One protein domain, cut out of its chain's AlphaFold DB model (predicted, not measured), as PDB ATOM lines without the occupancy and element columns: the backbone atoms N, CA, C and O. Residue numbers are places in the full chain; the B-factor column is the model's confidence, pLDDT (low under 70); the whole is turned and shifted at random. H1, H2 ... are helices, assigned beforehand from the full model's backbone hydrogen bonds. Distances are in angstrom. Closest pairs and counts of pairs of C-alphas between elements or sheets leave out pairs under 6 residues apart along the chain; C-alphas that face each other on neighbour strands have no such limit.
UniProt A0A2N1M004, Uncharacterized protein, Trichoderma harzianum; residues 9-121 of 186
ATOM      1  N   ASP A   9      29.289 -25.858 -63.776       90.25
ATOM      2  CA  ASP A   9      28.899 -26.693 -62.637       90.25
ATOM      3  C   ASP A   9      29.972 -26.660 -61.542       90.25
ATOM      4  O   ASP A   9      29.647 -26.574 -60.358       90.25
ATOM      5  N   ARG A  10      31.258 -26.617 -61.920       89.75
ATOM      6  CA  ARG A  10      32.364 -26.422 -60.972       89.75
ATOM      7  C   ARG A  10      32.288 -25.067 -60.276       89.75
ATOM      8  O   ARG A  10      32.500 -25.005 -59.070       89.75
ATOM      9  N   LEU A  11      31.954 -23.997 -60.999       92.81
ATOM     10  CA  LEU A  11      31.754 -22.676 -60.394       92.81
ATOM     11  C   LEU A  11      30.553 -22.657 -59.438       92.81
ATOM     12  O   LEU A  11      30.637 -22.081 -58.353       92.81
ATOM     13  N   ALA A  12      29.450 -23.317 -59.802       92.44
ATOM     14  CA  ALA A  12      28.300 -23.467 -58.914       92.44
ATOM     15  C   ALA A  12      28.659 -24.266 -57.649       92.44
ATOM     16  O   ALA A  12      28.297 -23.865 -56.543       92.44
ATOM     17  N   HIS A  13      29.423 -25.350 -57.797       92.81
ATOM     18  CA  HIS A  13      29.916 -26.145 -56.678       92.81
ATOM     19  C   HIS A  13      30.863 -25.345 -55.780       92.81
ATOM     20  O   HIS A  13      30.696 -25.361 -54.566       92.81
ATOM     21  N   ALA A  14      31.791 -24.575 -56.359       94.44
ATOM     22  CA  ALA A  14      32.683 -23.691 -55.611       94.44
ATOM     23  C   ALA A  14      31.899 -22.664 -54.780       94.44
ATOM     24  O   ALA A  14      32.216 -22.432 -53.613       94.44
ATOM     25  N   ARG A  15      30.819 -22.102 -55.339       94.75
ATOM     26  CA  ARG A  15      29.935 -21.190 -54.605       94.75
ATOM     27  C   ARG A  15      29.284 -21.870 -53.403       94.75
ATOM     28  O   ARG A  15      29.272 -21.287 -52.327       94.75
ATOM     29  N   VAL A  16      28.760 -23.084 -53.559       94.19
ATOM     30  CA  VAL A  16      28.168 -23.827 -52.432       94.19
ATOM     31  C   VAL A  16      29.235 -24.214 -51.409       94.19
ATOM     32  O   VAL A  16      29.014 -24.048 -50.214       94.19
ATOM     33  N   GLY A  17      30.410 -24.652 -51.866       94.38
ATOM     34  CA  GLY A  17      31.545 -24.988 -51.007       94.38
ATOM     35  C   GLY A  17      32.004 -23.821 -50.133       94.38
ATOM     36  O   GLY A  17      32.430 -24.047 -49.007       94.38
ATOM     37  N   SER A  18      31.840 -22.573 -50.592       95.69
ATOM     38  CA  SER A  18      32.171 -21.376 -49.800       95.69
ATOM     39  C   SER A  18      31.296 -21.171 -48.556       95.69
ATOM     40  O   SER A  18      31.654 -20.391 -47.678       95.69
ATOM     41  N   TYR A  19      30.154 -21.857 -48.453       95.88
ATOM     42  CA  TYR A  19      29.245 -21.714 -47.317       95.88
ATOM     43  C   TYR A  19      29.582 -22.624 -46.134       95.88
ATOM     44  O   TYR A  19      28.965 -22.463 -45.086       95.88
ATOM     45  N   PHE A  20      30.521 -23.560 -46.267       97.19
ATOM     46  CA  PHE A  20      30.808 -24.585 -45.256       97.19
ATOM     47  C   PHE A  20      32.268 -24.544 -44.822       97.19
ATOM     48  O   PHE A  20      33.124 -24.048 -45.556       97.19
ATOM     49  N   LEU A  21      32.565 -25.068 -43.630       96.81
ATOM     50  CA  LEU A  21      33.944 -25.173 -43.154       96.81
ATOM     51  C   LEU A  21      34.736 -26.176 -44.003       96.81
ATOM     52  O   LEU A  21      35.894 -25.926 -44.347       96.81
ATOM     53  N   GLY A  22      34.060 -27.260 -44.382       95.50
ATOM     54  CA  GLY A  22      34.558 -28.279 -45.288       95.50
ATOM     55  C   GLY A  22      35.059 -29.529 -44.554       95.50
ATOM     56  O   GLY A  22      35.468 -29.456 -43.390       95.50
ATOM     57  N   PRO A  23      35.051 -30.703 -45.216       95.88
ATOM     58  CA  PRO A  23      35.414 -31.978 -44.593       95.88
ATOM     59  C   PRO A  23      36.827 -32.035 -44.001       95.88
ATOM     60  O   PRO A  23      37.110 -32.889 -43.154       95.88
ATOM     61  N   LYS A  24      37.732 -31.180 -44.485       96.06
ATOM     62  CA  LYS A  24      39.124 -31.055 -44.042       96.06
ATOM     63  C   LYS A  24      39.433 -29.662 -43.496       96.06
ATOM     64  O   LYS A  24      40.605 -29.322 -43.364       96.06
ATOM     65  N   ALA A  25      38.400 -28.896 -43.149       96.62
ATOM     66  CA  ALA A  25      38.515 -27.520 -42.690       96.62
ATOM     67  C   ALA A  25      39.216 -26.597 -43.707       96.62
ATOM     68  O   ALA A  25      39.970 -25.695 -43.344       96.62
ATOM     69  N   GLU A  26      38.954 -26.812 -44.997       97.75
ATOM     70  CA  GLU A  26      39.530 -26.066 -46.118       97.75
ATOM     71  C   GLU A  26      39.287 -24.549 -45.989       97.75
ATOM     72  O   GLU A  26      40.156 -23.738 -46.315       97.75
ATOM     73  N   ASN A  27      38.136 -24.164 -45.428       97.50
ATOM     74  CA  ASN A  27      37.737 -22.770 -45.229       97.50
ATOM     75  C   ASN A  27      37.995 -22.253 -43.800       97.50
ATOM     76  O   ASN A  27      37.446 -21.222 -43.411       97.50
ATOM     77  N   PHE A  28      38.830 -22.928 -42.998       97.19
ATOM     78  CA  PHE A  28      39.075 -22.535 -41.602       97.19
ATOM     79  C   PHE A  28      39.618 -21.112 -41.457       97.19
ATOM     80  O   PHE A  28      39.211 -20.383 -40.555       97.19
ATOM     81  N   HIS A  29      40.496 -20.694 -42.372       97.56
ATOM     82  CA  HIS A  29      41.053 -19.341 -42.385       97.56
ATOM     83  C   HIS A  29      39.958 -18.262 -42.464       97.56
ATOM     84  O   HIS A  29      40.024 -17.281 -41.730       97.56
ATOM     85  N   ILE A  30      38.913 -18.492 -43.268       96.81
ATOM     86  CA  ILE A  30      37.766 -17.583 -43.412       96.81
ATOM     87  C   ILE A  30      36.990 -17.498 -42.097       96.81
ATOM     88  O   ILE A  30      36.660 -16.410 -41.632       96.81
ATOM     89  N   LEU A  31      36.711 -18.645 -41.467       96.69
ATOM     90  CA  LEU A  31      36.009 -18.670 -40.184       96.69
ATOM     91  C   LEU A  31      36.808 -17.939 -39.098       96.69
ATOM     92  O   LEU A  31      36.236 -17.152 -38.346       96.69
ATOM     93  N   SER A  32      38.118 -18.179 -39.032       97.38
ATOM     94  CA  SER A  32      39.004 -17.545 -38.056       97.38
ATOM     95  C   SER A  32      39.081 -16.030 -38.250       97.38
ATOM     96  O   SER A  32      38.991 -15.303 -37.263       97.38
ATOM     97  N   GLU A  33      39.196 -15.555 -39.492       97.69
ATOM     98  CA  GLU A  33      39.189 -14.128 -39.828       97.69
ATOM     99  C   GLU A  33      37.877 -13.459 -39.396       97.69
ATOM    100  O   GLU A  33      37.883 -12.488 -38.636       97.69
ATOM    101  N   LEU A  34      36.739 -14.005 -39.838       97.69
ATOM    102  CA  LEU A  34      35.426 -13.411 -39.582       97.69
ATOM    103  C   LEU A  34      35.052 -13.457 -38.097       97.69
ATOM    104  O   LEU A  34      34.488 -12.494 -37.576       97.69
ATOM    105  N   MET A  35      35.391 -14.540 -37.395       96.75
ATOM    106  CA  MET A  35      35.185 -14.630 -35.950       96.75
ATOM    107  C   MET A  35      36.101 -13.669 -35.190       96.75
ATOM    108  O   MET A  35      35.654 -13.013 -34.256       96.75
ATOM    109  N   GLY A  36      37.360 -13.530 -35.616       97.75
ATOM    110  CA  GLY A  36      38.286 -12.550 -35.054       97.75
ATOM    111  C   GLY A  36      37.740 -11.127 -35.164       97.75
ATOM    112  O   GLY A  36      37.739 -10.392 -34.178       97.75
ATOM    113  N   LYS A  37      37.175 -10.770 -36.325       97.25
ATOM    114  CA  LYS A  37      36.482  -9.489 -36.503       97.25
ATOM    115  C   LYS A  37      35.318  -9.320 -35.525       97.25
ATOM    116  O   LYS A  37      35.204  -8.274 -34.897       97.25
ATOM    117  N   VAL A  38      34.466 -10.335 -35.385       96.88
ATOM    118  CA  VAL A  38      33.315 -10.311 -34.467       96.88
ATOM    119  C   VAL A  38      33.752 -10.085 -33.012       96.88
ATOM    120  O   VAL A  38      33.121  -9.304 -32.298       96.88
ATOM    121  N   LEU A  39      34.838 -10.727 -32.576       97.31
ATOM    122  CA  LEU A  39      35.393 -10.551 -31.232       97.31
ATOM    123  C   LEU A  39      35.949  -9.134 -31.018       97.31
ATOM    124  O   LEU A  39      35.684  -8.529 -29.978       97.31
ATOM    125  N   GLU A  40      36.675  -8.586 -31.995       97.81
ATOM    126  CA  GLU A  40      37.230  -7.230 -31.893       97.81
ATOM    127  C   GLU A  40      36.135  -6.156 -31.932       97.81
ATOM    128  O   GLU A  40      36.179  -5.200 -31.154       97.81
ATOM    129  N   ASP A  41      35.109  -6.333 -32.769       96.62
ATOM    130  CA  ASP A  41      33.945  -5.444 -32.798       96.62
ATOM    131  C   ASP A  41      33.242  -5.453 -31.427       96.62
ATOM    132  O   ASP A  41      32.890  -4.395 -30.903       96.62
ATOM    133  N   GLN A  42      33.099  -6.623 -30.790       97.06
ATOM    134  CA  GLN A  42      32.469  -6.724 -29.470       97.06
ATOM    135  C   GLN A  42      33.285  -6.045 -28.366       97.06
ATOM    136  O   GLN A  42      32.725  -5.357 -27.507       97.06
ATOM    137  N   LYS A  43      34.609  -6.208 -28.385       96.62
ATOM    138  CA  LYS A  43      35.517  -5.484 -27.489       96.62
ATOM    139  C   LYS A  43      35.377  -3.973 -27.683       96.62
ATOM    140  O   LYS A  43      35.173  -3.253 -26.707       96.62
ATOM    141  N   THR A  44      35.404  -3.516 -28.934       96.75
ATOM    142  CA  THR A  44      35.286  -2.099 -29.304       96.75
ATOM    143  C   THR A  44      33.980  -1.492 -28.794       96.75
ATOM    144  O   THR A  44      33.986  -0.413 -28.204       96.75
ATOM    145  N   VAL A  45      32.852  -2.188 -28.961       96.31
ATOM    146  CA  VAL A  45      31.548  -1.715 -28.471       96.31
ATOM    147  C   VAL A  45      31.551  -1.563 -26.950       96.31
ATOM    148  O   VAL A  45      31.115  -0.531 -26.444       96.31
ATOM    149  N   ARG A  46      32.073  -2.550 -26.211       96.44
ATOM    150  CA  ARG A  46      32.099  -2.506 -24.740       96.44
ATOM    151  C   ARG A  46      32.996  -1.399 -24.190       96.44
ATOM    152  O   ARG A  46      32.631  -0.796 -23.190       96.44
ATOM    153  N   GLN A  47      34.123  -1.122 -24.840       95.38
ATOM    154  CA  GLN A  47      35.039  -0.052 -24.427       95.38
ATOM    155  C   GLN A  47      34.490   1.351 -24.728       95.38
ATOM    156  O   GLN A  47      34.803   2.292 -24.010       95.38
ATOM    157  N   ASN A  48      33.657   1.499 -25.763       96.12
ATOM    158  CA  ASN A  48      33.188   2.810 -26.212       96.12
ATOM    159  C   ASN A  48      31.807   3.217 -25.674       96.12
ATOM    160  O   ASN A  48      31.506   4.409 -25.676       96.12
ATOM    161  N   LEU A  49      30.953   2.271 -25.251       92.88
ATOM    162  CA  LEU A  49      29.554   2.560 -24.890       92.88
ATOM    163  C   LEU A  49      29.429   3.572 -23.738       92.88
ATOM    164  O   LEU A  49      28.552   4.429 -23.786       92.88
ATOM    165  N   TYR A  50      30.340   3.505 -22.766       95.06
ATOM    166  CA  TYR A  50      30.510   4.480 -21.687       95.06
ATOM    167  C   TYR A  50      32.006   4.634 -21.412       95.06
ATOM    168  O   TYR A  50      32.531   4.115 -20.437       95.06
ATOM    169  N   HIS A  51      32.706   5.290 -22.341       92.81
ATOM    170  CA  HIS A  51      34.172   5.367 -22.357       92.81
ATOM    171  C   HIS A  51      34.800   5.871 -21.044       92.81
ATOM    172  O   HIS A  51      35.914   5.481 -20.708       92.81
ATOM    173  N   ASP A  52      34.098   6.735 -20.310       95.50
ATOM    174  CA  ASP A  52      34.628   7.359 -19.097       95.50
ATOM    175  C   ASP A  52      34.441   6.496 -17.833       95.50
ATOM    176  O   ASP A  52      34.965   6.844 -16.771       95.50
ATOM    177  N   ASP A  53      33.719   5.372 -17.925       95.81
ATOM    178  CA  ASP A  53      33.549   4.443 -16.807       95.81
ATOM    179  C   ASP A  53      34.865   3.692 -16.516       95.81
ATOM    180  O   ASP A  53      35.562   3.254 -17.437       95.81
ATOM    181  N   PRO A  54      35.224   3.489 -15.235       94.69
ATOM    182  CA  PRO A  54      36.420   2.739 -14.880       94.69
ATOM    183  C   PRO A  54      36.270   1.244 -15.185       94.69
ATOM    184  O   PRO A  54      35.174   0.678 -15.212       94.69
ATOM    185  N   GLU A  55      37.404   0.563 -15.330       94.75
ATOM    186  CA  GLU A  55      37.432  -0.888 -15.497       94.75
ATOM    187  C   GLU A  55      36.891  -1.607 -14.249       94.75
ATOM    188  O   GLU A  55      37.417  -1.463 -13.146       94.75
ATOM    189  N   PHE A  56      35.870  -2.449 -14.432       96.25
ATOM    190  CA  PHE A  56      35.335  -3.295 -13.356       96.25
ATOM    191  C   PHE A  56      36.260  -4.461 -12.985       96.25
ATOM    192  O   PHE A  56      36.254  -4.917 -11.844       96.25
ATOM    193  N   ILE A  57      37.031  -4.969 -13.950       96.50
ATOM    194  CA  ILE A  57      38.003  -6.047 -13.745       96.50
ATOM    195  C   ILE A  57      39.388  -5.434 -13.921       96.50
ATOM    196  O   ILE A  57      39.831  -5.222 -15.045       96.50
ATOM    197  N   THR A  58      40.057  -5.138 -12.809       96.56
ATOM    198  CA  THR A  58      41.334  -4.416 -12.813       96.56
ATOM    199  C   THR A  58      42.529  -5.344 -13.037       96.56
ATOM    200  O   THR A  58      42.469  -6.553 -12.787       96.56
ATOM    201  N   SER A  59      43.679  -4.775 -13.411       96.31
ATOM    202  CA  SER A  59      44.924  -5.545 -13.546       96.31
ATOM    203  C   SER A  59      45.345  -6.246 -12.247       96.31
ATOM    204  O   SER A  59      45.890  -7.343 -12.305       96.31
ATOM    205  N   SER A  60      45.065  -5.662 -11.073       96.94
ATOM    206  CA  SER A  60      45.369  -6.303  -9.785       96.94
ATOM    207  C   SER A  60      44.488  -7.526  -9.531       96.94
ATOM    208  O   SER A  60      44.972  -8.514  -8.986       96.94
ATOM    209  N   MET A  61      43.215  -7.491  -9.952       97.44
ATOM    210  CA  MET A  61      42.338  -8.665  -9.898       97.44
ATOM    211  C   MET A  61      42.851  -9.767 -10.824       97.44
ATOM    212  O   MET A  61      42.909 -10.917 -10.410       97.44
ATOM    213  N   MET A  62      43.283  -9.415 -12.039       96.44
ATOM    214  CA  MET A  62      43.817 -10.386 -13.005       96.44
ATOM    215  C   MET A  62      45.127 -11.050 -12.551       96.44
ATOM    216  O   MET A  62      45.437 -12.155 -12.988       96.44
ATOM    217  N   GLN A  63      45.898 -10.387 -11.686       96.38
ATOM    218  CA  GLN A  63      47.139 -10.915 -11.102       96.38
ATOM    219  C   GLN A  63      46.910 -11.717  -9.812       96.38
ATOM    220  O   GLN A  63      47.841 -12.352  -9.319       96.38
ATOM    221  N   ALA A  64      45.702 -11.683  -9.240       98.06
ATOM    222  CA  ALA A  64      45.390 -12.437  -8.034       98.06
ATOM    223  C   ALA A  64      45.421 -13.946  -8.317       98.06
ATOM    224  O   ALA A  64      44.906 -14.399  -9.341       98.06
ATOM    225  N   SER A  65      45.965 -14.733  -7.381       97.75
ATOM    226  CA  SER A  65      46.096 -16.186  -7.556       97.75
ATOM    227  C   SER A  65      44.747 -16.865  -7.794       97.75
ATOM    228  O   SER A  65      44.629 -17.708  -8.676       97.75
ATOM    229  N   THR A  66      43.699 -16.425  -7.094       97.81
ATOM    230  CA  THR A  66      42.334 -16.946  -7.257       97.81
ATOM    231  C   THR A  66      41.768 -16.706  -8.656       97.81
ATOM    232  O   THR A  66      41.046 -17.551  -9.181       97.81
ATOM    233  N   TYR A  67      42.104 -15.575  -9.285       98.00
ATOM    234  CA  TYR A  67      41.712 -15.298 -10.665       98.00
ATOM    235  C   TYR A  67      42.446 -16.233 -11.626       98.00
ATOM    236  O   TYR A  67      41.814 -16.882 -12.457       98.00
ATOM    237  N   THR A  68      43.771 -16.338 -11.500       97.56
ATOM    238  CA  THR A  68      44.577 -17.185 -12.390       97.56
ATOM    239  C   THR A  68      44.216 -18.662 -12.256       97.56
ATOM    240  O   THR A  68      44.049 -19.327 -13.273       97.56
ATOM    241  N   GLU A  69      43.995 -19.148 -11.030       98.38
ATOM    242  CA  GLU A  69      43.558 -20.522 -10.749       98.38
ATOM    243  C   GLU A  69      42.210 -20.826 -11.417       98.38
ATOM    244  O   GLU A  69      42.075 -21.845 -12.091       98.38
ATOM    245  N   SER A  70      41.233 -19.918 -11.307       98.31
ATOM    246  CA  SER A  70      39.920 -20.085 -11.944       98.31
ATOM    247  C   SER A  70      40.007 -20.102 -13.476       98.31
ATOM    248  O   SER A  70      39.339 -20.900 -14.136       98.31
ATOM    249  N   ILE A  71      40.852 -19.249 -14.062       98.06
ATOM    250  CA  ILE A  71      41.068 -19.232 -15.513       98.06
ATOM    251  C   ILE A  71      41.788 -20.504 -15.982       98.06
ATOM    252  O   ILE A  71      41.453 -21.035 -17.044       98.06
ATOM    253  N   ASP A  72      42.749 -21.016 -15.217       98.31
ATOM    254  CA  ASP A  72      43.438 -22.270 -15.535       98.31
ATOM    255  C   ASP A  72      42.502 -23.478 -15.440       98.31
ATOM    256  O   ASP A  72      42.530 -24.349 -16.315       98.31
ATOM    257  N   GLU A  73      41.599 -23.491 -14.461       98.31
ATOM    258  CA  GLU A  73      40.539 -24.493 -14.356       98.31
ATOM    259  C   GLU A  73      39.622 -24.461 -15.590       98.31
ATOM    260  O   GLU A  73      39.384 -25.491 -16.231       98.31
ATOM    261  N   LEU A  74      39.183 -23.265 -16.004       98.25
ATOM    262  CA  LEU A  74      38.380 -23.083 -17.214       98.25
ATOM    263  C   LEU A  74      39.109 -23.583 -18.471       98.25
ATOM    264  O   LEU A  74      38.502 -24.275 -19.294       98.25
ATOM    265  N   ARG A  75      40.405 -23.283 -18.626       98.38
ATOM    266  CA  ARG A  75      41.232 -23.807 -19.732       98.38
ATOM    267  C   ARG A  75      41.259 -25.335 -19.724       98.38
ATOM    268  O   ARG A  75      41.083 -25.949 -20.776       98.38
ATOM    269  N   GLY A  76      41.421 -25.946 -18.551       98.56
ATOM    270  CA  GLY A  76      41.363 -27.398 -18.375       98.56
ATOM    271  C   GLY A  76      40.024 -27.993 -18.824       98.56
ATOM    272  O   GLY A  76      40.005 -28.979 -19.572       98.56
ATOM    273  N   TYR A  77      38.905 -27.369 -18.445       98.44
ATOM    274  CA  TYR A  77      37.569 -27.794 -18.873       98.44
ATOM    275  C   TYR A  77      37.359 -27.662 -20.380       98.44
ATOM    276  O   TYR A  77      36.835 -28.591 -20.995       98.44
ATOM    277  N   VAL A  78      37.794 -26.559 -20.992       98.06
ATOM    278  CA  VAL A  78      37.676 -26.349 -22.444       98.06
ATOM    279  C   VAL A  78      38.499 -27.375 -23.219       98.06
ATOM    280  O   VAL A  78      37.977 -27.969 -24.162       98.06
ATOM    281  N   ASN A  79      39.738 -27.650 -22.799       98.12
ATOM    282  CA  ASN A  79      40.575 -28.679 -23.424       98.12
ATOM    283  C   ASN A  79      39.908 -30.053 -23.338       98.12
ATOM    284  O   ASN A  79      39.714 -30.718 -24.353       98.12
ATOM    285  N   THR A  80      39.455 -30.426 -22.138       98.25
ATOM    286  CA  THR A  80      38.762 -31.700 -21.904       98.25
ATOM    287  C   THR A  80      37.502 -31.820 -22.758       98.25
ATOM    288  O   THR A  80      37.233 -32.875 -23.334       98.25
ATOM    289  N   LEU A  81      36.704 -30.754 -22.844       97.81
ATOM    290  CA  LEU A  81      35.488 -30.727 -23.650       97.81
ATOM    291  C   LEU A  81      35.810 -30.876 -25.139       97.81
ATOM    292  O   LEU A  81      35.199 -31.705 -25.809       97.81
ATOM    293  N   SER A  82      36.780 -30.112 -25.643       96.75
ATOM    294  CA  SER A  82      37.199 -30.146 -27.046       96.75
ATOM    295  C   SER A  82      37.721 -31.526 -27.447       96.75
ATOM    296  O   SER A  82      37.312 -32.068 -28.473       96.75
ATOM    297  N   GLU A  83      38.579 -32.132 -26.625       97.69
ATOM    298  CA  GLU A  83      39.092 -33.487 -26.852       97.69
ATOM    299  C   GLU A  83      37.967 -34.522 -26.861       97.69
ATOM    300  O   GLU A  83      37.877 -35.335 -27.781       97.69
ATOM    301  N   LYS A  84      37.055 -34.468 -25.882       97.88
ATOM    302  CA  LYS A  84      35.913 -35.390 -25.818       97.88
ATOM    303  C   LYS A  84      34.990 -35.242 -27.020       97.88
ATOM    304  O   LYS A  84      34.546 -36.253 -27.557       97.88
ATOM    305  N   LEU A  85      34.717 -34.017 -27.466       96.94
ATOM    306  CA  LEU A  85      33.936 -33.783 -28.677       96.94
ATOM    307  C   LEU A  85      34.645 -34.362 -29.905       96.94
ATOM    308  O   LEU A  85      33.997 -35.048 -30.692       96.94
ATOM    309  N   ALA A  86      35.956 -34.162 -30.049       94.12
ATOM    310  CA  ALA A  86      36.722 -34.703 -31.171       94.12
ATOM    311  C   ALA A  86      36.769 -36.243 -31.186       94.12
ATOM    312  O   ALA A  86      36.698 -36.846 -32.255       94.12
ATOM    313  N   LEU A  87      36.872 -36.880 -30.016       96.00
ATOM    314  CA  LEU A  87      36.992 -38.337 -29.889       96.00
ATOM    315  C   LEU A  87      35.651 -39.076 -29.932       96.00
ATOM    316  O   LEU A  87      35.603 -40.221 -30.382       96.00
ATOM    317  N   HIS A  88      34.575 -38.460 -29.434       96.69
ATOM    318  CA  HIS A  88      33.301 -39.148 -29.201       96.69
ATOM    319  C   HIS A  88      32.135 -38.638 -30.053       96.69
ATOM    320  O   HIS A  88      31.059 -39.236 -30.008       96.69
ATOM    321  N   SER A  89      32.311 -37.572 -30.838       94.56
ATOM    322  CA  SER A  89      31.255 -37.104 -31.743       94.56
ATOM    323  C   SER A  89      31.258 -37.859 -33.067       94.56
ATOM    324  O   SER A  89      32.288 -38.305 -33.570       94.56
ATOM    325  N   ILE A  90      30.079 -37.946 -33.678       94.31
ATOM    326  CA  ILE A  90      29.941 -38.436 -35.046       94.31
ATOM    327  C   ILE A  90      30.434 -37.345 -36.011       94.31
ATOM    328  O   ILE A  90      29.981 -36.203 -35.906       94.31
ATOM    329  N   PRO A  91      31.331 -37.658 -36.964       93.31
ATOM    330  CA  PRO A  91      31.899 -36.665 -37.870       93.31
ATOM    331  C   PRO A  91      30.909 -36.296 -38.987       93.31
ATOM    332  O   PRO A  91      31.088 -36.697 -40.137       93.31
ATOM    333  N   PHE A  92      29.862 -35.532 -38.660       94.25
ATOM    334  CA  PHE A  92      28.810 -35.120 -39.606       94.25
ATOM    335  C   PHE A  92      29.325 -34.264 -40.774       94.25
ATOM    336  O   PHE A  92      28.686 -34.200 -41.819       94.25
ATOM    337  N   TRP A  93      30.495 -33.640 -40.629       93.00
ATOM    338  CA  TRP A  93      31.169 -32.912 -41.708       93.00
ATOM    339  C   TRP A  93      31.798 -33.835 -42.764       93.00
ATOM    340  O   TRP A  93      32.150 -33.392 -43.856       93.00
ATOM    341  N   SER A  94      31.980 -35.121 -42.454       94.06
ATOM    342  CA  SER A  94      32.590 -36.082 -43.369       94.06
ATOM    343  C   SER A  94      31.571 -36.565 -44.405       94.06
ATOM    344  O   SER A  94      30.559 -37.142 -44.016       94.06
ATOM    345  N   PRO A  95      31.872 -36.504 -45.717       93.06
ATOM    346  CA  PRO A  95      31.023 -37.083 -46.763       93.06
ATOM    347  C   PRO A  95      30.839 -38.603 -46.647       93.06
ATOM    348  O   PRO A  95      30.014 -39.186 -47.344       93.06
ATOM    349  N   ARG A  96      31.634 -39.271 -45.797       93.88
ATOM    350  CA  ARG A  96      31.454 -40.694 -45.475       93.88
ATOM    351  C   ARG A  96      30.226 -40.936 -44.595       93.88
ATOM    352  O   ARG A  96      29.748 -42.065 -44.541       93.88
ATOM    353  N   TYR A  97      29.749 -39.913 -43.892       91.12
ATOM    354  CA  TYR A  97      28.521 -39.969 -43.120       91.12
ATOM    355  C   TYR A  97      27.331 -39.616 -44.022       91.12
ATOM    356  O   TYR A  97      27.280 -38.529 -44.584       91.12
ATOM    357  N   ASN A  98      26.380 -40.542 -44.173       88.62
ATOM    358  CA  ASN A  98      25.186 -40.355 -45.004       88.62
ATOM    359  C   ASN A  98      23.996 -41.151 -44.438       88.62
ATOM    360  O   ASN A  98      23.464 -42.044 -45.097       88.62
ATOM    361  N   ALA A  99      23.664 -40.911 -43.165       89.19
ATOM    362  CA  ALA A  99      22.662 -41.694 -42.437       89.19
ATOM    363  C   ALA A  99      21.463 -40.852 -41.973       89.19
ATOM    364  O   ALA A  99      20.363 -41.015 -42.495       89.19
ATOM    365  N   HIS A 100      21.659 -39.964 -40.993       89.25
ATOM    366  CA  HIS A 100      20.595 -39.105 -40.456       89.25
ATOM    367  C   HIS A 100      20.610 -37.702 -41.082       89.25
ATOM    368  O   HIS A 100      21.497 -37.372 -41.865       89.25
ATOM    369  N   MET A 101      19.619 -36.871 -40.733       88.38
ATOM    370  CA  MET A 101      19.417 -35.503 -41.244       88.38
ATOM    371  C   MET A 101      20.432 -34.486 -40.681       88.38
ATOM    372  O   MET A 101      20.067 -33.388 -40.269       88.38
ATOM    373  N   ASN A 102      21.711 -34.854 -40.653       88.56
ATOM    374  CA  ASN A 102      22.794 -34.055 -40.100       88.56
ATOM    375  C   ASN A 102      23.940 -33.998 -41.105       88.56
ATOM    376  O   ASN A 102      24.403 -35.030 -41.581       88.56
ATOM    377  N   MET A 103      24.395 -32.781 -41.384       89.19
ATOM    378  CA  MET A 103      25.503 -32.466 -42.283       89.19
ATOM    379  C   MET A 103      26.322 -31.320 -41.681       89.19
ATOM    380  O   MET A 103      25.961 -30.788 -40.628       89.19
ATOM    381  N   ASP A 104      27.410 -30.934 -42.353       93.00
ATOM    382  CA  ASP A 104      28.206 -29.769 -41.957       93.00
ATOM    383  C   ASP A 104      27.339 -28.503 -41.830       93.00
ATOM    384  O   ASP A 104      26.405 -28.276 -42.607       93.00
ATOM    385  N   VAL A 105      27.645 -27.675 -40.833       94.56
ATOM    386  CA  VAL A 105      26.879 -26.460 -40.542       94.56
ATOM    387  C   VAL A 105      27.410 -25.321 -41.405       94.56
ATOM    388  O   VAL A 105      28.616 -25.132 -41.548       94.56
ATOM    389  N   ALA A 106      26.505 -24.523 -41.970       96.06
ATOM    390  CA  ALA A 106      26.903 -23.372 -42.765       96.06
ATOM    391  C   ALA A 106      27.665 -22.338 -41.908       96.06
ATOM    392  O   ALA A 106      27.187 -21.914 -40.853       96.06
ATOM    393  N   LEU A 107      28.815 -21.870 -42.403       96.69
ATOM    394  CA  LEU A 107      29.623 -20.788 -41.835       96.69
ATOM    395  C   LEU A 107      28.802 -19.556 -41.421       96.69
ATOM    396  O   LEU A 107      28.977 -19.108 -40.287       96.69
ATOM    397  N   PRO A 108      27.882 -19.006 -42.247       95.81
ATOM    398  CA  PRO A 108      27.070 -17.864 -41.821       95.81
ATOM    399  C   PRO A 108      26.212 -18.157 -40.582       95.81
ATOM    400  O   PRO A 108      26.029 -17.261 -39.760       95.81
ATOM    401  N   SER A 109      25.727 -19.391 -40.404       96.19
ATOM    402  CA  SER A 109      24.960 -19.783 -39.215       96.19
ATOM    403  C   SER A 109      25.847 -19.833 -37.972       96.19
ATOM    404  O   SER A 109      25.466 -19.303 -36.931       96.19
ATOM    405  N   ILE A 110      27.048 -20.410 -38.092       96.81
ATOM    406  CA  ILE A 110      28.047 -20.464 -37.013       96.81
ATOM    407  C   ILE A 110      28.414 -19.044 -36.559       96.81
ATOM    408  O   ILE A 110      28.358 -18.729 -35.369       96.81
ATOM    409  N   ILE A 111      28.750 -18.176 -37.518       96.88
ATOM    410  CA  ILE A 111      29.163 -16.794 -37.258       96.88
ATOM    411  C   ILE A 111      28.011 -15.994 -36.655       96.88
ATOM    412  O   ILE A 111      28.192 -15.359 -35.620       96.88
ATOM    413  N   GLY A 112      26.822 -16.049 -37.261       96.81
ATOM    414  CA  GLY A 112      25.653 -15.317 -36.779       96.81
ATOM    415  C   GLY A 112      25.261 -15.711 -35.355       96.81
ATOM    416  O   GLY A 112      24.982 -14.835 -34.533       96.81
ATOM    417  N   TYR A 113      25.295 -17.009 -35.037       97.12
ATOM    418  CA  TYR A 113      24.946 -17.508 -33.709       97.12
ATOM    419  C   TYR A 113      25.964 -17.075 -32.649       97.12
ATOM    420  O   TYR A 113      25.578 -16.479 -31.645       97.12
ATOM    421  N   MET A 114      27.263 -17.297 -32.884       96.06
ATOM    422  CA  MET A 114      28.310 -16.894 -31.935       96.06
ATOM    423  C   MET A 114      28.374 -15.373 -31.749       96.06
ATOM    424  O   MET A 114      28.466 -14.904 -30.616       96.06
ATOM    425  N   ALA A 115      28.256 -14.598 -32.832       96.38
ATOM    426  CA  ALA A 115      28.235 -13.138 -32.765       96.38
ATOM    427  C   ALA A 115      27.084 -12.629 -31.891       96.38
ATOM    428  O   ALA A 115      27.281 -11.786 -31.016       96.38
ATOM    429  N   THR A 116      25.886 -13.180 -32.093       97.06
ATOM    430  CA  THR A 116      24.682 -12.773 -31.363       97.06
ATOM    431  C   THR A 116      24.711 -13.239 -29.906       97.06
ATOM    432  O   THR A 116      24.263 -12.509 -29.022       97.06
ATOM    433  N   MET A 117      25.289 -14.412 -29.622       96.81
ATOM    434  CA  MET A 117      25.397 -14.956 -28.264       96.81
ATOM    435  C   MET A 117      26.131 -14.008 -27.309       96.81
ATOM    436  O   MET A 117      25.755 -13.903 -26.145       96.81
ATOM    437  N   MET A 118      27.117 -13.248 -27.794       95.12
ATOM    438  CA  MET A 118      27.845 -12.276 -26.969       95.12
ATOM    439  C   MET A 118      26.995 -11.084 -26.498       95.12
ATOM    440  O   MET A 118      27.397 -10.390 -25.558       95.12
ATOM    441  N   TYR A 119      25.857 -10.839 -27.153       95.56
ATOM    442  CA  TYR A 119      24.856  -9.839 -26.768       95.56
ATOM    443  C   TYR A 119      23.687 -10.448 -25.984       95.56
ATOM    444  O   TYR A 119      22.936  -9.705 -25.361       95.56
ATOM    445  N   ASN A 120      23.541 -11.777 -26.011       96.94
ATOM    446  CA  ASN A 120      22.520 -12.544 -25.295       96.94
ATOM    447  C   ASN A 120      21.092 -11.934 -25.348       96.94
ATOM    448  O   ASN A 120      20.483 -11.708 -24.299       96.94
ATOM    449  N   PRO A 121      20.553 -11.618 -26.543       96.38
ATOM    450  CA  PRO A 121      19.247 -10.979 -26.651       96.38
ATOM    451  C   PRO A 121      18.104 -11.954 -26.348       96.38
ATOM    452  O   PRO A 121      18.162 -13.134 -26.697       96.38
TER     453      PRO A 121
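What this domain is: This is residues 9 to 121 of the 186 residues of an uncharacterized protein of Trichoderma harzianum (UniProt A0A2N1M004). The chain makes a long, open frame with an empty middle: the long helix H4 makes one side, H2 with H5 packed beside part of it makes the other, and H3 with its links joins them at one end. At the other end the links before H2 and after H4 come together, and residues 9 to 15 of H1 stick out beyond. The printed part has 113 residues with five named helices, H1 to H5 in order, and no named strand; its class is all helix. It is loose, with a radius of gyration of the C-alphas of 19.2 A, and elongated, spanning 57 by 32 by 25 A.

Where its parts are: Find C-alpha 9 at (28.899, -26.693, -62.637), where H1 begins; it runs to residue 17, 12.0 A away. H2, residues 28 to 48, is 30.2 A long. H3 is residues 59 to 62, 5.0 A. From C-alpha 65 at (46.096, -16.186, -7.556), H4 runs 34.1 A to residue 88. H5, residues 107 to 117, covers 15.4 A and ends at (25.397, -14.956, -28.264).

How they stand to each other: Look first at H2 and H5, which touch at a shallow tilt of 22 degrees and run the same way; their closest C-alphas, of Val 38 and Ala 115, are 6.1 A apart. H2 touches H5 with residues 31 to 39 alone. H3 and H4 are close but not clearly touching, the closest C-alphas, of Met 61 and Tyr 67, being 6.7 A apart. H2 and H4 are apart, and H1 touches no helix. In H1, H2, H4 and H5 every O i to N i+4 pair is within hydrogen-bond range; H3 is too short for one.

The domain as a whole: The farthest C-alphas, of Asp 9 and Ser 60, are 59.0 A apart. The printed part has no cut. The link from H4 to H5, residues 89 to 106, is long. Mean pLDDT of the printed part is 95.7, and no printed residue is under 70.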